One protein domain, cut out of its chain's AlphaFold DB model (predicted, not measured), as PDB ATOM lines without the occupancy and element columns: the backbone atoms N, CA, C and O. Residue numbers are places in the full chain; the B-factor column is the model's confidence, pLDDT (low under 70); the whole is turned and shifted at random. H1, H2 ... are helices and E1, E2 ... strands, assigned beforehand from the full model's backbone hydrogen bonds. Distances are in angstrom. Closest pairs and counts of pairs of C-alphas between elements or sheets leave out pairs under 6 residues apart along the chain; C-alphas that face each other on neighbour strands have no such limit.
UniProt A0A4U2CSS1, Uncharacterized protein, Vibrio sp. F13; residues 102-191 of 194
ATOM      1  N   LYS A 102     304.836 362.666 322.622       88.38
ATOM      2  CA  LYS A 102     304.709 361.956 321.345       88.38
ATOM      3  C   LYS A 102     303.378 362.310 320.688       88.38
ATOM      4  O   LYS A 102     302.339 362.251 321.345       88.38
ATOM      5  N   TYR A 103     303.412 362.642 319.408       90.00
ATOM      6  CA  TYR A 103     302.263 362.977 318.575       90.00
ATOM      7  C   TYR A 103     302.200 362.027 317.388       90.00
ATOM      8  O   TYR A 103     303.225 361.526 316.934       90.00
ATOM      9  N   ARG A 104     300.991 361.766 316.910       90.31
ATOM     10  CA  ARG A 104     300.690 360.860 315.808       90.31
ATOM     11  C   ARG A 104     299.805 361.566 314.810       90.31
ATOM     12  O   ARG A 104     298.946 362.341 315.221       90.31
ATOM     13  N   ILE A 105     299.977 361.246 313.538       92.06
ATOM     14  CA  ILE A 105     299.047 361.654 312.490       92.06
ATOM     15  C   ILE A 105     298.218 360.453 312.051       92.06
ATOM     16  O   ILE A 105     298.753 359.373 311.788       92.06
ATOM     17  N   LEU A 106     296.904 360.644 312.008       90.94
ATOM     18  CA  LEU A 106     295.930 359.650 311.567       90.94
ATOM     19  C   LEU A 106     295.245 360.169 310.308       90.94
ATOM     20  O   LEU A 106     294.892 361.343 310.252       90.94
ATOM     21  N   SER A 107     295.029 359.316 309.310       90.50
ATOM     22  CA  SER A 107     294.200 359.697 308.158       90.50
ATOM     23  C   SER A 107     292.739 359.807 308.590       90.50
ATOM     24  O   SER A 107     292.180 358.838 309.108       90.50
ATOM     25  N   ILE A 108     292.127 360.972 308.365       90.00
ATOM     26  CA  ILE A 108     290.727 361.225 308.721       90.00
ATOM     27  C   ILE A 108     289.804 360.332 307.900       90.00
ATOM     28  O   ILE A 108     288.959 359.663 308.479       90.00
ATOM     29  N   GLU A 109     290.022 360.227 306.588       89.50
ATOM     30  CA  GLU A 109     289.189 359.398 305.705       89.50
ATOM     31  C   GLU A 109     289.143 357.932 306.162       89.50
ATOM     32  O   GLU A 109     288.076 357.322 306.244       89.50
ATOM     33  N   HIS A 110     290.297 357.353 306.514       87.88
ATOM     34  CA  HIS A 110     290.347 355.975 306.999       87.88
ATOM     35  C   HIS A 110     289.704 355.806 308.377       87.88
ATOM     36  O   HIS A 110     289.103 354.761 308.645       87.88
ATOM     37  N   LEU A 111     289.841 356.811 309.243       89.19
ATOM     38  CA  LEU A 111     289.309 356.779 310.596       89.19
ATOM     39  C   LEU A 111     287.787 356.973 310.603       89.19
ATOM     40  O   LEU A 111     287.098 356.224 311.281       89.19
ATOM     41  N   GLU A 112     287.245 357.884 309.796       89.38
ATOM     42  CA  GLU A 112     285.798 358.056 309.617       89.38
ATOM     43  C   GLU A 112     285.151 356.816 308.986       89.38
ATOM     44  O   GLU A 112     284.073 356.401 309.410       89.38
ATOM     45  N   ALA A 113     285.821 356.182 308.018       89.44
ATOM     46  CA  ALA A 113     285.281 355.010 307.333       89.44
ATOM     47  C   ALA A 113     285.231 353.750 308.214       89.44
ATOM     48  O   ALA A 113     284.317 352.938 308.066       89.44
ATOM     49  N   LYS A 114     286.220 353.545 309.097       87.38
ATOM     50  CA  LYS A 114     286.335 352.315 309.908       87.38
ATOM     51  C   LYS A 114     286.003 352.498 311.388       87.38
ATOM     52  O   LYS A 114     285.674 351.514 312.039       87.38
ATOM     53  N   ALA A 115     286.132 353.707 311.922       90.50
ATOM     54  CA  ALA A 115     285.986 354.014 313.344       90.50
ATOM     55  C   ALA A 115     285.240 355.352 313.574       90.50
ATOM     56  O   ALA A 115     285.787 356.276 314.191       90.50
ATOM     57  N   PRO A 116     284.005 355.508 313.056       91.25
ATOM     58  CA  PRO A 116     283.289 356.783 313.090       91.25
ATOM     59  C   PRO A 116     282.979 357.266 314.514       91.25
ATOM     60  O   PRO A 116     283.044 358.470 314.780       91.25
ATOM     61  N   ASN A 117     282.669 356.365 315.455       90.75
ATOM     62  CA  ASN A 117     282.397 356.762 316.839       90.75
ATOM     63  C   ASN A 117     283.679 357.206 317.551       90.75
ATOM     64  O   ASN A 117     283.666 358.190 318.297       90.75
ATOM     65  N   LEU A 118     284.790 356.510 317.307       89.06
ATOM     66  CA  LEU A 118     286.098 356.861 317.843       89.06
ATOM     67  C   LEU A 118     286.590 358.200 317.288       89.06
ATOM     68  O   LEU A 118     287.067 359.030 318.060       89.06
ATOM     69  N   TYR A 119     286.428 358.446 315.987       90.56
ATOM     70  CA  TYR A 119     286.747 359.739 315.380       90.56
ATOM     71  C   TYR A 119     285.961 360.879 316.032       90.56
ATOM     72  O   TYR A 119     286.554 361.854 316.498       90.56
ATOM     73  N   LYS A 120     284.639 360.717 316.153       91.12
ATOM     74  CA  LYS A 120     283.776 361.716 316.789       91.12
ATOM     75  C   LYS A 120     284.216 362.017 318.220       91.12
ATOM     76  O   LYS A 120     284.294 363.174 318.616       91.12
ATOM     77  N   TYR A 121     284.569 360.988 318.989       90.38
ATOM     78  CA  TYR A 121     285.094 361.165 320.341       90.38
ATOM     79  C   TYR A 121     286.406 361.969 320.367       90.38
ATOM     80  O   TYR A 121     286.582 362.854 321.206       90.38
ATOM     81  N   LEU A 122     287.332 361.676 319.452       88.38
ATOM     82  CA  LEU A 122     288.629 362.349 319.386       88.38
ATOM     83  C   LEU A 122     288.499 363.847 319.098       88.38
ATOM     84  O   LEU A 122     289.222 364.644 319.697       88.38
ATOM     85  N   VAL A 123     287.586 364.224 318.206       88.88
ATOM     86  CA  VAL A 123     287.371 365.623 317.821       88.88
ATOM     87  C   VAL A 123     286.509 366.348 318.855       88.88
ATOM     88  O   VAL A 123     286.939 367.366 319.396       88.88
ATOM     89  N   ASP A 124     285.338 365.804 319.195       87.50
ATOM     90  CA  ASP A 124     284.340 366.514 320.006       87.50
ATOM     91  C   ASP A 124     284.681 366.519 321.505       87.50
ATOM     92  O   ASP A 124     284.377 367.482 322.208       87.50
ATOM     93  N   VAL A 125     285.292 365.442 322.017       85.69
ATOM     94  CA  VAL A 125     285.537 365.269 323.463       85.69
ATOM     95  C   VAL A 125     286.991 365.539 323.828       85.69
ATOM     96  O   VAL A 125     287.263 366.230 324.809       85.69
ATOM     97  N   GLU A 126     287.935 364.988 323.066       83.31
ATOM     98  CA  GLU A 126     289.369 365.175 323.329       83.31
ATOM     99  C   GLU A 126     289.946 366.431 322.654       83.31
ATOM    100  O   GLU A 126     291.056 366.848 322.999       83.31
ATOM    101  N   GLY A 127     289.195 367.063 321.744       84.56
ATOM    102  CA  GLY A 127     289.556 368.339 321.128       84.56
ATOM    103  C   GLY A 127     290.738 368.255 320.161       84.56
ATOM    104  O   GLY A 127     291.440 369.252 319.972       84.56
ATOM    105  N   PHE A 128     291.010 367.080 319.586       88.62
ATOM    106  CA  PHE A 128     292.080 366.928 318.603       88.62
ATOM    107  C   PHE A 128     291.745 367.662 317.305       88.62
ATOM    108  O   PHE A 128     290.592 367.713 316.880       88.62
ATOM    109  N   LYS A 129     292.774 368.237 316.679       89.31
ATOM    110  CA  LYS A 129     292.628 369.089 315.499       89.31
ATOM    111  C   LYS A 129     293.350 368.504 314.286       89.31
ATOM    112  O   LYS A 129     294.371 367.824 314.455       89.31
ATOM    113  N   PRO A 130     292.842 368.774 313.074       90.75
ATOM    114  CA  PRO A 130     293.562 368.475 311.848       90.75
ATOM    115  C   PRO A 130     294.886 369.242 311.749       90.75
ATOM    116  O   PRO A 130     295.082 370.269 312.403       90.75
ATOM    117  N   LEU A 131     295.781 368.742 310.904       89.50
ATOM    118  CA  LEU A 131     296.979 369.445 310.452       89.50
ATOM    119  C   LEU A 131     296.595 370.694 309.644       89.50
ATOM    120  O   LEU A 131     295.754 370.625 308.752       89.50
ATOM    121  N   GLU A 132     297.245 371.828 309.907       87.44
ATOM    122  CA  GLU A 132     297.006 373.067 309.150       87.44
ATOM    123  C   GLU A 132     297.527 372.958 307.710       87.44
ATOM    124  O   GLU A 132     296.890 373.444 306.780       87.44
ATOM    125  N   ALA A 133     298.674 372.296 307.525       85.06
ATOM    126  CA  ALA A 133     299.283 372.105 306.210       85.06
ATOM    127  C   ALA A 133     298.542 371.069 305.345       85.06
ATOM    128  O   ALA A 133     298.604 371.142 304.120       85.06
ATOM    129  N   ASP A 134     297.866 370.104 305.976       87.62
ATOM    130  CA  ASP A 134     297.105 369.051 305.302       87.62
ATOM    131  C   ASP A 134     295.911 368.610 306.174       87.62
ATOM    132  O   ASP A 134     296.047 367.719 307.021       87.62
ATOM    133  N   PRO A 135     294.725 369.214 305.972       87.75
ATOM    134  CA  PRO A 135     293.542 368.961 306.791       87.75
ATOM    135  C   PRO A 135     292.987 367.537 306.699       87.75
ATOM    136  O   PRO A 135     292.045 367.225 307.417       87.75
ATOM    137  N   THR A 136     293.536 366.675 305.837       88.88
ATOM    138  CA  THR A 136     293.131 365.263 305.728       88.88
ATOM    139  C   THR A 136     293.712 364.385 306.844       88.88
ATOM    140  O   THR A 136     293.318 363.224 306.995       88.88
ATOM    141  N   PHE A 137     294.620 364.933 307.658       90.56
ATOM    142  CA  PHE A 137     295.266 364.236 308.767       90.56
ATOM    143  C   PHE A 137     294.909 364.850 310.121       90.56
ATOM    144  O   PHE A 137     295.028 366.055 310.322       90.56
ATOM    145  N   LEU A 138     294.541 364.002 311.082       91.69
ATOM    146  CA  LEU A 138     294.266 364.372 312.468       91.69
ATOM    147  C   LEU A 138     295.520 364.205 313.329       91.69
ATOM    148  O   LEU A 138     296.117 363.126 313.343       91.69
ATOM    149  N   VAL A 139     295.884 365.235 314.100       91.31
ATOM    150  CA  VAL A 139     297.000 365.163 315.052       91.31
ATOM    151  C   VAL A 139     296.502 364.689 316.409       91.31
ATOM    152  O   VAL A 139     295.721 365.365 317.078       91.31
ATOM    153  N   VAL A 140     297.013 363.546 316.859       90.00
ATOM    154  CA  VAL A 140     296.643 362.922 318.130       90.00
ATOM    155  C   VAL A 140     297.865 362.795 319.027       90.00
ATOM    156  O   VAL A 140     298.878 362.199 318.668       90.00
ATOM    157  N   ALA A 141     297.778 363.332 320.241       86.69
ATOM    158  CA  ALA A 141     298.805 363.119 321.253       86.69
ATOM    159  C   ALA A 141     298.745 361.667 321.752       86.69
ATOM    160  O   ALA A 141     297.691 361.197 322.186       86.69
ATOM    161  N   LYS A 142     299.882 360.964 321.750       83.94
ATOM    162  CA  LYS A 142     300.007 359.613 322.309       83.94
ATOM    163  C   LYS A 142     299.934 359.705 323.832       83.94
ATOM    164  O   LYS A 142     300.939 359.865 324.524       83.94
ATOM    165  N   LYS A 143     298.712 359.624 324.345       81.56
ATOM    166  CA  LYS A 143     298.388 359.617 325.771       81.56
ATOM    167  C   LYS A 143     297.562 358.387 326.115       81.56
ATOM    168  O   LYS A 143     297.012 357.714 325.246       81.56
ATOM    169  N   ARG A 144     297.471 358.089 327.409       77.25
ATOM    170  CA  ARG A 144     296.562 357.052 327.888       77.25
ATOM    171  C   ARG A 144     295.128 357.510 327.624       77.25
ATOM    172  O   ARG A 144     294.705 358.532 328.155       77.25
ATOM    173  N   MET A 145     294.412 356.751 326.803       79.56
ATOM    174  CA  MET A 145     293.017 357.036 326.477       79.56
ATOM    175  C   MET A 145     292.120 356.711 327.676       79.56
ATOM    176  O   MET A 145     292.338 355.711 328.368       79.56
ATOM    177  N   LYS A 146     291.141 357.581 327.944       81.12
ATOM    178  CA  LYS A 146     290.153 357.393 329.017       81.12
ATOM    179  C   LYS A 146     289.150 356.296 328.631       81.12
ATOM    180  O   LYS A 146     288.999 355.988 327.452       81.12
ATOM    181  N   ASN A 147     288.431 355.744 329.612       84.00
ATOM    182  CA  ASN A 147     287.413 354.705 329.377       84.00
ATOM    183  C   ASN A 147     286.398 355.059 328.270       84.00
ATOM    184  O   ASN A 147     286.184 354.202 327.419       84.00
ATOM    185  N   PRO A 148     285.888 356.304 328.160       86.69
ATOM    186  CA  PRO A 148     284.931 356.647 327.107       86.69
ATOM    187  C   PRO A 148     285.476 356.487 325.678       86.69
ATOM    188  O   PRO A 148     284.711 356.229 324.754       86.69
ATOM    189  N   ALA A 149     286.795 356.597 325.485       86.31
ATOM    190  CA  ALA A 149     287.415 356.316 324.194       86.31
ATOM    191  C   ALA A 149     287.339 354.822 323.851       86.31
ATOM    192  O   ALA A 149     287.102 354.466 322.699       86.31
ATOM    193  N   ASN A 150     287.542 353.947 324.845       88.44
ATOM    194  CA  ASN A 150     287.402 352.503 324.658       88.44
ATOM    195  C   ASN A 150     285.948 352.148 324.351       88.44
ATOM    196  O   ASN A 150     285.727 351.410 323.404       88.44
ATOM    197  N   ASP A 151     284.980 352.747 325.046       89.00
ATOM    198  CA  ASP A 151     283.556 352.527 324.767       89.00
ATOM    199  C   ASP A 151     283.191 352.946 323.329       89.00
ATOM    200  O   ASP A 151     282.424 352.267 322.649       89.00
ATOM    201  N   ALA A 152     283.753 354.058 322.835       88.44
ATOM    202  CA  ALA A 152     283.569 354.502 321.451       88.44
ATOM    203  C   ALA A 152     284.209 353.534 320.438       88.44
ATOM    204  O   ALA A 152     283.572 353.154 319.462       88.44
ATOM    205  N   SER A 153     285.434 353.082 320.708       89.56
ATOM    206  CA  SER A 153     286.152 352.101 319.883       89.56
ATOM    207  C   SER A 153     285.483 350.717 319.881       89.56
ATOM    208  O   SER A 153     285.486 350.020 318.868       89.56
ATOM    209  N   GLU A 154     284.873 350.309 320.995       90.88
ATOM    210  CA  GLU A 154     284.105 349.065 321.098       90.88
ATOM    211  C   GLU A 154     282.803 349.131 320.294       90.88
ATOM    212  O   GLU A 154     282.450 348.146 319.647       90.88
ATOM    213  N   LYS A 155     282.132 350.293 320.245       90.81
ATOM    214  CA  LYS A 155     280.975 350.512 319.354       90.81
ATOM    215  C   LYS A 155     281.331 350.381 317.874       90.81
ATOM    216  O   LYS A 155     280.493 349.941 317.095       90.81
ATOM    217  N   ASP A 156     282.566 350.719 317.513       86.88
ATOM    218  CA  ASP A 156     283.109 350.524 316.164       86.88
ATOM    219  C   ASP A 156     283.635 349.091 315.929       86.88
ATOM    220  O   ASP A 156     284.092 348.764 314.837       86.88
ATOM    221  N   GLY A 157     283.583 348.208 316.935       85.81
ATOM    222  CA  GLY A 157     284.032 346.815 316.825       85.81
ATOM    223  C   GLY A 157     285.555 346.624 316.858       85.81
ATOM    224  O   GLY A 157     286.042 345.544 316.530       85.81
ATOM    225  N   LEU A 158     286.319 347.642 317.267       82.75
ATOM    226  CA  LEU A 158     287.791 347.647 317.219       82.75
ATOM    227  C   LEU A 158     288.451 347.301 318.567       82.75
ATOM    228  O   LEU A 158     289.677 347.222 318.673       82.75
ATOM    229  N   GLY A 159     287.648 347.079 319.610       85.44
ATOM    230  CA  GLY A 159     288.124 346.782 320.959       85.44
ATOM    231  C   GLY A 159     288.743 348.011 321.625       85.44
ATOM    232  O   GLY A 159     288.175 349.099 321.590       85.44
ATOM    233  N   ARG A 160     289.922 347.861 322.243       86.31
ATOM    234  CA  ARG A 160     290.579 348.962 322.973       86.31
ATOM    235  C   ARG A 160     291.038 350.074 322.028       86.31
ATOM    236  O   ARG A 160     291.852 349.827 321.142       86.31
ATOM    237  N   ALA A 161     290.662 351.316 322.337       84.38
ATOM    238  CA  ALA A 161     290.949 352.492 321.512       84.38
ATOM    239  C   ALA A 161     292.439 352.683 321.219       84.38
ATOM    240  O   ALA A 161     292.816 352.999 320.099       84.38
ATOM    241  N   ALA A 162     293.305 352.454 322.208       82.75
ATOM    242  CA  ALA A 162     294.746 352.589 322.007       82.75
ATOM    243  C   ALA A 162     295.271 351.637 320.919       82.75
ATOM    244  O   ALA A 162     296.066 352.061 320.094       82.75
ATOM    245  N   ALA A 163     294.803 350.385 320.902       85.00
ATOM    246  CA  ALA A 163     295.198 349.393 319.903       85.00
ATOM    247  C   ALA A 163     294.528 349.648 318.546       85.00
ATOM    248  O   ALA A 163     295.159 349.451 317.513       85.00
ATOM    249  N   ALA A 164     293.277 350.119 318.553       85.38
ATOM    250  CA  ALA A 164     292.579 350.535 317.343       85.38
ATOM    251  C   ALA A 164     293.337 351.667 316.638       85.38
ATOM    252  O   ALA A 164     293.603 351.573 315.446       85.38
ATOM    253  N   LEU A 165     293.766 352.691 317.383       85.94
ATOM    254  CA  LEU A 165     294.457 353.856 316.826       85.94
ATOM    255  C   LEU A 165     295.798 353.516 316.180       85.94
ATOM    256  O   LEU A 165     296.122 354.148 315.182       85.94
ATOM    257  N   GLU A 166     296.538 352.519 316.685       85.88
ATOM    258  CA  GLU A 166     297.784 352.045 316.048       85.88
ATOM    259  C   GLU A 166     297.565 351.632 314.584       85.88
ATOM    260  O   GLU A 166     298.449 351.825 313.757       85.88
ATOM    261  N   GLN A 167     296.380 351.120 314.231       83.56
ATOM    262  CA  GLN A 167     296.068 350.667 312.867       83.56
ATOM    263  C   GLN A 167     295.909 351.820 311.866       83.56
ATOM    264  O   GLN A 167     295.924 351.593 310.658       83.56
ATOM    265  N   PHE A 168     295.725 353.045 312.363       85.69
ATOM    266  CA  PHE A 168     295.462 354.235 311.555       85.69
ATOM    267  C   PHE A 168     296.635 355.224 311.552       85.69
ATOM    268  O   PHE A 168     296.539 356.273 310.910       85.69
ATOM    269  N   VAL A 169     297.726 354.920 312.267       88.06
ATOM    270  CA  VAL A 169     298.909 355.787 312.346       88.06
ATOM    271  C   VAL A 169     299.631 355.809 311.007       88.06
ATOM    272  O   VAL A 169     300.045 354.772 310.501       88.06
ATOM    273  N   GLN A 170     299.815 357.009 310.457       85.88
ATOM    274  CA  GLN A 170     300.658 357.228 309.278       85.88
ATOM    275  C   GLN A 170     302.034 357.806 309.613       85.88
ATOM    276  O   GLN A 170     302.937 357.733 308.786       85.88
ATOM    277  N   GLY A 171     302.205 358.371 310.807       86.19
ATOM    278  CA  GLY A 171     303.474 358.935 311.244       86.19
ATOM    279  C   GLY A 171     303.475 359.310 312.722       86.19
ATOM    280  O   GLY A 171     302.421 359.607 313.293       86.19
ATOM    281  N   GLU A 172     304.656 359.321 313.338       89.69
ATOM    282  CA  GLU A 172     304.902 359.777 314.703       89.69
ATOM    283  C   GLU A 172     305.914 360.934 314.731       89.69
ATOM    284  O   GLU A 172     306.887 360.972 313.983       89.69
ATOM    285  N   LYS A 173     305.710 361.876 315.652       87.81
ATOM    286  CA  LYS A 173     306.691 362.903 316.010       87.81
ATOM    287  C   LYS A 173     306.906 362.907 317.508       87.81
ATOM    288  O   LYS A 173     305.952 362.898 318.286       87.81
ATOM    289  N   VAL A 174     308.161 363.001 317.923       87.12
ATOM    290  CA  VAL A 174     308.518 363.279 319.311       87.12
ATOM    291  C   VAL A 174     308.913 364.746 319.428       87.12
ATOM    292  O   VAL A 174     309.832 365.197 318.754       87.12
ATOM    293  N   LEU A 175     308.210 365.489 320.278       84.19
ATOM    294  CA  LEU A 175     308.578 366.842 320.674       84.19
ATOM    295  C   LEU A 175     309.167 366.820 322.084       84.19
ATOM    296  O   LEU A 175     308.722 366.067 322.959       84.19
ATOM    297  N   GLU A 176     310.159 367.670 322.327       82.75
ATOM    298  CA  GLU A 176     310.690 367.879 323.671       82.75
ATOM    299  C   GLU A 176     309.606 368.426 324.611       82.75
ATOM    300  O   GLU A 176     308.693 369.138 324.186       82.75
ATOM    301  N   ALA A 177     309.678 368.102 325.906       71.06
ATOM    302  CA  ALA A 177     308.588 368.403 326.842       71.06
ATOM    303  C   ALA A 177     308.288 369.909 326.982       71.06
ATOM    304  O   ALA A 177     307.134 370.276 327.224       71.06
ATOM    305  N   ASN A 178     309.317 370.745 326.799       70.81
ATOM    306  CA  ASN A 178     309.265 372.207 326.898       70.81
ATOM    307  C   ASN A 178     309.109 372.898 325.536       70.81
ATOM    308  O   ASN A 178     309.220 374.119 325.453       70.81
ATOM    309  N   SER A 179     308.872 372.138 324.465       74.25
ATOM    310  CA  SER A 179     308.627 372.719 323.153       74.25
ATOM    311  C   SER A 179     307.336 373.542 323.167       74.25
ATOM    312  O   SER A 179     306.277 373.055 323.566       74.25
ATOM    313  N   THR A 180     307.426 374.793 322.712       76.75
ATOM    314  CA  THR A 180     306.283 375.680 322.437       76.75
ATOM    315  C   THR A 180     305.723 375.483 321.027       76.75
ATOM    316  O   THR A 180     304.854 376.239 320.599       76.75
ATOM    317  N   ILE A 181     306.242 374.502 320.285       82.38
ATOM    318  CA  ILE A 181     305.819 374.214 318.918       82.38
ATOM    319  C   ILE A 181     304.438 373.563 318.957       82.38
ATOM    320  O   ILE A 181     304.228 372.554 319.631       82.38
ATOM    321  N   ASP A 182     303.509 374.146 318.205       83.31
ATOM    322  CA  ASP A 182     302.183 373.583 318.000       83.31
ATOM    323  C   ASP A 182     302.266 372.427 316.985       83.31
ATOM    324  O   ASP A 182     302.630 372.659 315.827       83.31
ATOM    325  N   PRO A 183     301.962 371.178 317.380       83.69
ATOM    326  CA  PRO A 183     302.101 370.020 316.503       83.69
ATOM    327  C   PRO A 183     301.141 370.049 315.304       83.69
ATOM    328  O   PRO A 183     301.410 369.365 314.322       83.69
ATOM    329  N   THR A 184     300.057 370.836 315.337       85.94
ATOM    330  CA  THR A 184     299.149 370.989 314.182       85.94
ATOM    331  C   THR A 184     299.736 371.863 313.077       85.94
ATOM    332  O   THR A 184     299.242 371.827 311.953       85.94
ATOM    333  N   LYS A 185     300.790 372.632 313.375       87.25
ATOM    334  CA  LYS A 185     301.468 373.536 312.429       87.25
ATOM    335  C   LYS A 185     302.692 372.917 311.769       87.25
ATOM    336  O   LYS A 185     303.298 373.533 310.895       87.25
ATOM    337  N   LEU A 186     303.086 371.726 312.211       85.06
ATOM    338  CA  LEU A 186     304.211 371.008 311.630       85.06
ATOM    339  C   LEU A 186     303.847 370.500 310.231       85.06
ATOM    340  O   LEU A 186     302.707 370.094 310.006       85.06
ATOM    341  N   PRO A 187     304.788 370.482 309.278       85.94
ATOM    342  CA  PRO A 187     304.554 369.826 308.003       85.94
ATOM    343  C   PRO A 187     304.426 368.312 308.211       85.94
ATOM    344  O   PRO A 187     305.065 367.727 309.086       85.94
ATOM    345  N   LYS A 188     303.639 367.645 307.359       84.75
ATOM    346  CA  LYS A 188     303.465 366.182 307.399       84.75
ATOM    347  C   LYS A 188     304.803 365.428 307.358       84.75
ATOM    348  O   LYS A 188     304.936 364.399 308.007       84.75
ATOM    349  N   THR A 189     305.788 365.956 306.631       85.56
ATOM    350  CA  THR A 189     307.138 365.381 306.495       85.56
ATOM    351  C   THR A 189     307.899 365.272 307.808       85.56
ATOM    352  O   THR A 189     308.828 364.478 307.895       85.56
ATOM    353  N   ASP A 190     307.525 366.054 308.823       84.81
ATOM    354  CA  ASP A 190     308.187 365.990 310.120       84.81
ATOM    355  C   ASP A 190     307.781 364.744 310.911       84.81
ATOM    356  O   ASP A 190     308.515 364.365 311.826       84.81
ATOM    357  N   PHE A 191     306.646 364.121 310.573       87.06
ATOM    358  CA  PHE A 191     306.159 362.890 311.184       87.06
ATOM    359  C   PHE A 191     306.768 361.684 310.462       87.06
ATOM    360  O   PHE A 191     306.484 361.428 309.293       87.06
TER     361      PHE A 191
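This is residues 102 to 191 of the 194 residues of an uncharacterized protein of Vibrio sp. F13 (UniProt A0A4U2CSS1). A small three-stranded sheet, with E1 in its middle, has four short helices gathered at one end, while the unnamed residues 176 to 191 loop round the other end. The helices touch in chain order, H1 to H4. The 90 printed residues, of mixed class, hold E1 H1 H2 E2 H3 H4 E3; the sheet, E2 E1 E3, is antiparallel. The whole is compact, radius of gyration of the C-alphas 12.5 A, spanning 35 by 25 by 21 A.

Inner strand E1, residues 102 to 107, is antiparallel to edge strands E2, residues 137 to 141, with N 104 and O 140 2.8 A apart, and E3, residues 169 to 175, with N 103 and O 173 2.8 A apart. Residues 129 to 130 pair antiparallel with 138 to 139 of E2. H1, residues 108 to 114, only grazes the sheet, as does H2, residues 116 to 124. They form a helical hairpin, closest at the C-alphas of Glu 112 and Tyr 119, 6.1 A. H3, residues 147 to 155, touches H2 at a shallow tilt of 31 degrees, opposite ways; the C-alphas of Leu 118 and Ala 152 come closest, 5.0 A. H4, residues 161 to 166, touches H3, closest at the C-alphas of Asn 150 and Ala 161, 4.7 A, and only just grazes the sheet, with 5 pairs of C-alphas within 10 A. E2, H3, H4 and E3 make a split strand-helix-strand unit, two strands running the same way with E1 between them; its crossover is right-handed. In H1, H2, H3 and H4 every O i to N i+4 pair is within hydrogen-bond range.

E1, 17.0 A long, begins at C-alpha 102 (304.709, 361.956, 321.345). E3, 16.9 A, ends at C-alpha 175 (308.578, 366.842, 320.674).

The C-alphas farthest apart, Gly 157 and Asn 178, are 37.2 A apart. The H2 to E2 link is long; the printed part has no cut, and no printed residue is under 70 in pLDDT.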